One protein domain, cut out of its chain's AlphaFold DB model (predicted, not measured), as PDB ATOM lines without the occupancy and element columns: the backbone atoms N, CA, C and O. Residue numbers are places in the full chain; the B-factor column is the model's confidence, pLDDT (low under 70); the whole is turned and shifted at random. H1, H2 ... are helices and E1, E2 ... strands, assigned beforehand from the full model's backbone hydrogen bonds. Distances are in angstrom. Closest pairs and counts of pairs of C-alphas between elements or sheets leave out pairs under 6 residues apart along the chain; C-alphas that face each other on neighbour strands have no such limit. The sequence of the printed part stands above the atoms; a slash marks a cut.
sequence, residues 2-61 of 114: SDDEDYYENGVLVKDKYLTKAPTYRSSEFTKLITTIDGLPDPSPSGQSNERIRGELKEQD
ATOM      1  N   SER A   2     112.814 118.283 158.685       47.59
ATOM      2  CA  SER A   2     113.578 119.315 157.966       47.59
ATOM      3  C   SER A   2     113.672 120.539 158.871       47.59
ATOM      4  O   SER A   2     112.638 120.926 159.407       47.59
ATOM      5  N   ASP A   3     114.849 121.158 158.989       59.25
ATOM      6  CA  ASP A   3     115.093 122.353 159.825       59.25
ATOM      7  C   ASP A   3     114.119 123.520 159.517       59.25
ATOM      8  O   ASP A   3     113.855 124.374 160.356       59.25
ATOM      9  N   ASP A   4     113.518 123.530 158.322       61.16
ATOM     10  CA  ASP A   4     112.510 124.499 157.850       61.16
ATOM     11  C   ASP A   4     111.223 124.597 158.690       61.16
ATOM     12  O   ASP A   4     110.424 125.531 158.498       61.16
ATOM     13  N   GLU A   5     110.978 123.601 159.534       65.31
ATOM     14  CA  GLU A   5     109.752 123.443 160.314       65.31
ATOM     15  C   GLU A   5     110.008 123.475 161.839       65.31
ATOM     16  O   GLU A   5     109.079 123.337 162.637       65.31
ATOM     17  N   ASP A   6     111.248 123.746 162.252       78.62
ATOM     18  CA  ASP A   6     111.612 123.981 163.648       78.62
ATOM     19  C   ASP A   6     111.095 125.345 164.145       78.62
ATOM     20  O   ASP A   6     111.131 126.355 163.433       78.62
ATOM     21  N   TYR A   7     110.609 125.396 165.392       79.38
ATOM     22  CA  TYR A   7     110.158 126.642 166.015       79.38
ATOM     23  C   TYR A   7     111.265 127.251 166.884       79.38
ATOM     24  O   TYR A   7     111.695 126.659 167.876       79.38
ATOM     25  N   TYR A   8     111.696 128.464 166.534       81.69
ATOM     26  CA  TYR A   8     112.685 129.228 167.291       81.69
ATOM     27  C   TYR A   8     112.024 130.400 168.015       81.69
ATOM     28  O   TYR A   8     111.330 131.208 167.402       81.69
ATOM     29  N   GLU A   9     112.306 130.547 169.307       83.94
ATOM     30  CA  GLU A   9     111.896 131.691 170.118       83.94
ATOM     31  C   GLU A   9     113.153 132.395 170.639       83.94
ATOM     32  O   GLU A   9     114.003 131.777 171.276       83.94
ATOM     33  N   ASN A  10     113.324 133.680 170.311       82.75
ATOM     34  CA  ASN A  10     114.528 134.459 170.651       82.75
ATOM     35  C   ASN A  10     115.858 133.803 170.211       82.75
ATOM     36  O   ASN A  10     116.883 133.950 170.874       82.75
ATOM     37  N   GLY A  11     115.845 133.062 169.097       80.81
ATOM     38  CA  GLY A  11     117.019 132.350 168.576       80.81
ATOM     39  C   GLY A  11     117.304 130.998 169.244       80.81
ATOM     40  O   GLY A  11     118.300 130.363 168.908       80.81
ATOM     41  N   VAL A  12     116.439 130.532 170.152       84.50
ATOM     42  CA  VAL A  12     116.541 129.218 170.804       84.50
ATOM     43  C   VAL A  12     115.473 128.278 170.250       84.50
ATOM     44  O   VAL A  12     114.302 128.642 170.168       84.50
ATOM     45  N   LEU A  13     115.875 127.060 169.878       82.50
ATOM     46  CA  LEU A  13     114.968 126.012 169.410       82.50
ATOM     47  C   LEU A  13     114.054 125.534 170.547       82.50
ATOM     48  O   LEU A  13     114.536 125.023 171.561       82.50
ATOM     49  N   VAL A  14     112.742 125.634 170.352       83.56
ATOM     50  CA  VAL A  14     111.735 125.105 171.277       83.56
ATOM     51  C   VAL A  14     111.297 123.732 170.782       83.56
ATOM     52  O   VAL A  14     110.563 123.618 169.807       83.56
ATOM     53  N   LYS A  15     111.743 122.672 171.459       79.31
ATOM     54  CA  LYS A  15     111.511 121.280 171.024       79.31
ATOM     55  C   LYS A  15     110.059 120.817 171.143       79.31
ATOM     56  O   LYS A  15     109.662 119.896 170.438       79.31
ATOM     57  N   ASP A  16     109.289 121.474 172.004       77.94
ATOM     58  CA  ASP A  16     107.886 121.141 172.258       77.94
ATOM     59  C   ASP A  16     106.937 121.843 171.271       77.94
ATOM     60  O   ASP A  16     105.721 121.674 171.351       77.94
ATOM     61  N   LYS A  17     107.475 122.645 170.340       80.31
ATOM     62  CA  LYS A  17     106.712 123.389 169.333       80.31
ATOM     63  C   LYS A  17     107.208 123.076 167.930       80.31
ATOM     64  O   LYS A  17     108.402 122.913 167.704       80.31
ATOM     65  N   TYR A  18     106.289 123.044 166.973       80.38
ATOM     66  CA  TYR A  18     106.623 122.814 165.569       80.38
ATOM     67  C   TYR A  18     105.908 123.792 164.652       80.38
ATOM     68  O   TYR A  18     104.704 124.020 164.794       80.38
ATOM     69  N   LEU A  19     106.633 124.342 163.681       83.81
ATOM     70  CA  LEU A  19     106.089 125.273 162.708       83.81
ATOM     71  C   LEU A  19     105.463 124.505 161.540       83.81
ATOM     72  O   LEU A  19     106.143 123.905 160.716       83.81
ATOM     73  N   THR A  20     104.141 124.564 161.431       83.56
ATOM     74  CA  THR A  20     103.403 123.973 160.312       83.56
ATOM     75  C   THR A  20     103.087 125.041 159.271       83.56
ATOM     76  O   THR A  20     102.293 125.947 159.533       83.56
ATOM     77  N   LYS A  21     103.656 124.906 158.071       87.19
ATOM     78  CA  LYS A  21     103.383 125.777 156.917       87.19
ATOM     79  C   LYS A  21     102.407 125.084 155.965       87.19
ATOM     80  O   LYS A  21     102.665 123.977 155.495       87.19
ATOM     81  N   ALA A  22     101.253 125.697 155.710       88.44
ATOM     82  CA  ALA A  22     100.296 125.159 154.743       88.44
ATOM     83  C   ALA A  22     100.759 125.468 153.305       88.44
ATOM     84  O   ALA A  22     101.332 126.531 153.081       88.44
ATOM     85  N   PRO A  23     100.525 124.583 152.324       92.06
ATOM     86  CA  PRO A  23     100.859 124.869 150.942       92.06
ATOM     87  C   PRO A  23      99.880 125.882 150.337       92.06
ATOM     88  O   PRO A  23      98.704 125.919 150.709       92.06
ATOM     89  N   THR A  24     100.355 126.670 149.380       93.12
ATOM     90  CA  THR A  24      99.596 127.751 148.722       93.12
ATOM     91  C   THR A  24      98.364 127.273 147.954       93.12
ATOM     92  O   THR A  24      97.359 127.989 147.910       93.12
ATOM     93  N   TYR A  25      98.393 126.041 147.439       93.50
ATOM     94  CA  TYR A  25      97.259 125.422 146.750       93.50
ATOM     95  C   TYR A  25      96.099 125.037 147.676       93.50
ATOM     96  O   TYR A  25      95.017 124.713 147.187       93.50
ATOM     97  N   ARG A  26      96.300 124.998 149.003       93.62
ATOM     98  CA  ARG A  26      95.305 124.463 149.944       93.62
ATOM     99  C   ARG A  26      94.052 125.336 149.977       93.62
ATOM    100  O   ARG A  26      94.142 126.548 150.160       93.62
ATOM    101  N   SER A  27      92.881 124.711 149.872       94.25
ATOM    102  CA  SER A  27      91.599 125.412 149.976       94.25
ATOM    103  C   SER A  27      91.367 126.014 151.369       94.25
ATOM    104  O   SER A  27      91.920 125.574 152.389       94.25
ATOM    105  N   SER A  28      90.514 127.038 151.426       91.69
ATOM    106  CA  SER A  28      90.078 127.653 152.683       91.69
ATOM    107  C   SER A  28      89.295 126.661 153.548       91.69
ATOM    108  O   SER A  28      89.491 126.620 154.763       91.69
ATOM    109  N   GLU A  29      88.471 125.814 152.930       91.56
ATOM    110  CA  GLU A  29      87.692 124.771 153.601       91.56
ATOM    111  C   GLU A  29      88.594 123.739 154.273       91.56
ATOM    112  O   GLU A  29      88.427 123.440 155.458       91.56
ATOM    113  N   PHE A  30      89.616 123.255 153.562       92.38
ATOM    114  CA  PHE A  30      90.558 122.299 154.132       92.38
ATOM    115  C   PHE A  30      91.414 122.922 155.232       92.38
ATOM    116  O   PHE A  30      91.644 122.309 156.276       92.38
ATOM    117  N   THR A  31      91.812 124.181 155.059       90.69
ATOM    118  CA  THR A  31      92.505 124.934 156.108       90.69
ATOM    119  C   THR A  31      91.635 125.092 157.357       90.69
ATOM    120  O   THR A  31      92.126 124.900 158.474       90.69
ATOM    121  N   LYS A  32      90.339 125.380 157.189       91.06
ATOM    122  CA  LYS A  32      89.380 125.505 158.290       91.06
ATOM    123  C   LYS A  32      89.183 124.177 159.015       91.06
ATOM    124  O   LYS A  32      89.197 124.168 160.244       91.06
ATOM    125  N   LEU A  33      89.060 123.068 158.284       91.44
ATOM    126  CA  LEU A  33      88.945 121.729 158.866       91.44
ATOM    127  C   LEU A  33      90.153 121.410 159.751       91.44
ATOM    128  O   LEU A  33      89.989 121.117 160.931       91.44
ATOM    129  N   ILE A  34      91.365 121.520 159.202       89.25
ATOM    130  CA  ILE A  34      92.595 121.181 159.930       89.25
ATOM    131  C   ILE A  34      92.798 122.112 161.128       89.25
ATOM    132  O   ILE A  34      93.180 121.654 162.197       89.25
ATOM    133  N   THR A  35      92.487 123.404 160.995       86.94
ATOM    134  CA  THR A  35      92.555 124.353 162.123       86.94
ATOM    135  C   THR A  35      91.540 124.034 163.215       86.94
ATOM    136  O   THR A  35      91.853 124.171 164.390       86.94
ATOM    137  N   THR A  36      90.349 123.567 162.841       89.56
ATOM    138  CA  THR A  36      89.339 123.136 163.812       89.56
ATOM    139  C   THR A  36      89.814 121.892 164.558       89.56
ATOM    140  O   THR A  36      89.731 121.864 165.777       89.56
ATOM    141  N   ILE A  37      90.355 120.897 163.846       86.69
ATOM    142  CA  ILE A  37      90.867 119.653 164.442       86.69
ATOM    143  C   ILE A  37      92.061 119.932 165.357       86.69
ATOM    144  O   ILE A  37      92.063 119.485 166.496       86.69
ATOM    145  N   ASP A  38      93.050 120.694 164.882       82.81
ATOM    146  CA  ASP A  38      94.255 121.022 165.657       82.81
ATOM    147  C   ASP A  38      93.933 121.871 166.906       82.81
ATOM    148  O   ASP A  38      94.713 121.881 167.853       82.81
ATOM    149  N   GLY A  39      92.802 122.587 166.924       81.75
ATOM    150  CA  GLY A  39      92.346 123.367 168.079       81.75
ATOM    151  C   GLY A  39      91.609 122.555 169.149       81.75
ATOM    152  O   GLY A  39      91.313 123.096 170.216       81.75
ATOM    153  N   LEU A  40      91.281 121.287 168.887       84.44
ATOM    154  CA  LEU A  40      90.621 120.427 169.865       84.44
ATOM    155  C   LEU A  40      91.667 119.802 170.802       84.44
ATOM    156  O   LEU A  40      92.622 119.192 170.320       84.44
ATOM    157  N   PRO A  41      91.500 119.913 172.134       76.88
ATOM    158  CA  PRO A  41      92.398 119.254 173.070       76.88
ATOM    159  C   PRO A  41      92.269 117.732 172.944       76.88
ATOM    160  O   PRO A  41      91.161 117.201 172.832       76.88
ATOM    161  N   ASP A  42      93.402 117.032 172.995       79.44
ATOM    162  CA  ASP A  42      93.422 115.570 173.016       79.44
ATOM    163  C   ASP A  42      92.757 115.067 174.315       79.44
ATOM    164  O   ASP A  42      93.198 115.446 175.405       79.44
ATOM    165  N   PRO A  43      91.700 114.233 174.245       82.62
ATOM    166  CA  PRO A  43      91.066 113.667 175.434       82.62
ATOM    167  C   PRO A  43      91.976 112.697 176.208       82.62
ATOM    168  O   PRO A  43      91.690 112.400 177.367       82.62
ATOM    169  N   SER A  44      93.050 112.187 175.598       83.75
ATOM    170  CA  SER A  44      94.022 111.294 176.235       83.75
ATOM    171  C   SER A  44      95.455 111.718 175.884       83.75
ATOM    172  O   SER A  44      96.146 111.026 175.135       83.75
ATOM    173  N   PRO A  45      95.924 112.860 176.423       72.56
ATOM    174  CA  PRO A  45      97.197 113.435 176.027       72.56
ATOM    175  C   PRO A  45      98.340 112.496 176.412       72.56
ATOM    176  O   PRO A  45      98.570 112.196 177.586       72.56
ATOM    177  N   SER A  46      99.088 112.037 175.412       75.75
ATOM    178  CA  SER A  46     100.394 111.431 175.663       75.75
ATOM    179  C   SER A  46     101.357 112.500 176.197       75.75
ATOM    180  O   SER A  46     101.240 113.674 175.853       75.75
ATOM    181  N   GLY A  47     102.352 112.118 177.004       67.56
ATOM    182  CA  GLY A  47     103.349 113.057 177.546       67.56
ATOM    183  C   GLY A  47     104.265 113.727 176.503       67.56
ATOM    184  O   GLY A  47     105.237 114.364 176.888       67.56
ATOM    185  N   GLN A  48     103.995 113.550 175.206       64.31
ATOM    186  CA  GLN A  48     104.762 114.076 174.072       64.31
ATOM    187  C   GLN A  48     103.867 114.867 173.103       64.31
ATOM    188  O   GLN A  48     103.959 114.713 171.884       64.31
ATOM    189  N   SER A  49     102.946 115.686 173.614       61.47
ATOM    190  CA  SER A  49     102.166 116.571 172.748       61.47
ATOM    191  C   SER A  49     103.021 117.765 172.310       61.47
ATOM    192  O   SER A  49     103.227 118.692 173.091       61.47
ATOM    193  N   ASN A  50     103.494 117.757 171.062       69.19
ATOM    194  CA  ASN A  50     104.130 118.931 170.466       69.19
ATOM    195  C   ASN A  50     103.050 119.898 169.964       69.19
ATOM    196  O   ASN A  50     102.218 119.533 169.128       69.19
ATOM    197  N   GLU A  51     103.070 121.134 170.453       76.88
ATOM    198  CA  GLU A  51     102.160 122.192 170.018       76.88
ATOM    199  C   GLU A  51     102.505 122.622 168.581       76.88
ATOM    200  O   GLU A  51     103.660 122.876 168.234       76.88
ATOM    201  N   ARG A  52     101.495 122.708 167.710       81.12
ATOM    202  CA  ARG A  52     101.678 123.133 166.316       81.12
ATOM    203  C   ARG A  52     101.441 124.632 166.185       81.12
ATOM    204  O   ARG A  52     100.312 125.097 166.312       81.12
ATOM    205  N   ILE A  53     102.485 125.373 165.835       83.38
ATOM    206  CA  ILE A  53     102.405 126.796 165.508       83.38
ATOM    207  C   ILE A  53     102.192 126.951 164.003       83.38
ATOM    208  O   ILE A  53     102.868 126.315 163.195       83.38
ATOM    209  N   ARG A  54     101.237 127.787 163.596       83.31
ATOM    210  CA  ARG A  54     100.981 128.055 162.175       83.31
ATOM    211  C   ARG A  54     101.991 129.055 161.627       83.31
ATOM    212  O   ARG A  54     102.113 130.155 162.153       83.31
ATOM    213  N   GLY A  55     102.688 128.657 160.568       83.81
ATOM    214  CA  GLY A  55     103.565 129.529 159.794       83.81
ATOM    215  C   GLY A  55     102.886 130.093 158.551       83.81
ATOM    216  O   GLY A  55     101.730 129.783 158.252       83.81
ATOM    217  N   GLU A  56     103.637 130.903 157.812       86.62
ATOM    218  CA  GLU A  56     103.223 131.423 156.508       86.62
ATOM    219  C   GLU A  56     102.973 130.300 155.493       86.62
ATOM    220  O   GLU A  56     103.470 129.175 155.632       86.62
ATOM    221  N   LEU A  57     102.190 130.618 154.458       87.19
ATOM    222  CA  LEU A  57     101.984 129.694 153.353       87.19
ATOM    223  C   LEU A  57     103.316 129.420 152.650       87.19
ATOM    224  O   LEU A  57     104.117 130.325 152.429       87.19
ATOM    225  N   LYS A  58     103.544 128.160 152.292       89.44
ATOM    226  CA  LYS A  58     104.733 127.716 151.566       89.44
ATOM    227  C   LYS A  58     104.357 127.402 150.128       89.44
ATOM    228  O   LYS A  58     103.421 126.638 149.893       89.44
ATOM    229  N   GLU A  59     105.119 127.932 149.178       89.38
ATOM    230  CA  GLU A  59     105.020 127.479 147.794       89.38
ATOM    231  C   GLU A  59     105.458 126.018 147.713       89.38
ATOM    232  O   GLU A  59     106.596 125.662 148.036       89.38
ATOM    233  N   GLN A  60     104.519 125.151 147.353       89.62
ATOM    234  CA  GLN A  60     104.754 123.722 147.241       89.62
ATOM    235  C   GLN A  60     103.754 123.111 146.270       89.62
ATOM    236  O   GLN A  60     102.551 123.269 146.446       89.62
ATOM    237  N   ASP A  61     104.252 122.326 145.322       91.56
ATOM    238  CA  ASP A  61     103.416 121.596 144.375       91.56
ATOM    239  C   ASP A  61     102.638 120.442 145.025       91.56
ATOM    240  O   ASP A  61     103.037 119.858 146.047       91.56
TER     241      ASP A  61
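What this domain is: This is residues 2 to 61 of the 114 residues of an uncharacterized protein of Dendrothele bispora (strain CBS 962.96) (UniProt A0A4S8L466). A small, strongly twisted three-stranded sheet and one helix, H1, set off from it beyond edge strand E3 make a loose, open frame, closed by the links between them; residues 40 to 47 stick out from it. The long strand E2 bends sharply, its first part forming a hairpin with E1 and its last part running beside E3. The printed part has 60 residues, in the order E1, E2, H1, E3; the sheet, E1 E2 E3, is mixed, and the class is mixed, helices and strands, with under half of the residues in named elements. The whole is loose, with a radius of gyration of the C-alphas of 13.1 A, and only just flat, spanning 32 by 32 by 18 A.

How they stand to each other: E1, residues 6 to 9, and E2, residues 12 to 20, form an antiparallel hairpin, with N 9 and O 12 2.9 A apart, within hydrogen-bond range. E2 bends by 96 degrees at residue 16. E3, residues 51 to 54, is its parallel neighbour, with N 20 and O 53 at 2.8 A, within hydrogen-bond range. E2, H1 (residues 28 to 38) and E3 form a strand-helix-strand unit, two parallel neighbour strands with a helix between them along the chain, with a right-handed crossover. H1 is not on the sheet, but only just, with 4 pairs of C-alphas within 10 A; the closest C-alphas of H1 and E3, those of Asp 38 and Arg 52, are 7.7 A apart. H1 and E1 are apart. In H1 every O i to N i+4 pair is within hydrogen-bond range.

Where its parts are: E1 begins at C-alpha 6 (111.612, 123.981, 163.648) and measures 10.1 A; E2 measures 17.6 A. H1, 15.2 A long, begins at C-alpha 28 (90.078, 127.653, 152.683). E3, 9.9 A, ends at C-alpha 54 (100.981, 128.055, 162.175).

The domain as a whole: The two C-alphas farthest apart, those of Ser 44 and Asp 61, are 34.8 A apart. The printed part has no cut. The link from H1 to E3, 12 residues, is long. Residues 2 to 5 and 47 to 50 have pLDDT under 70.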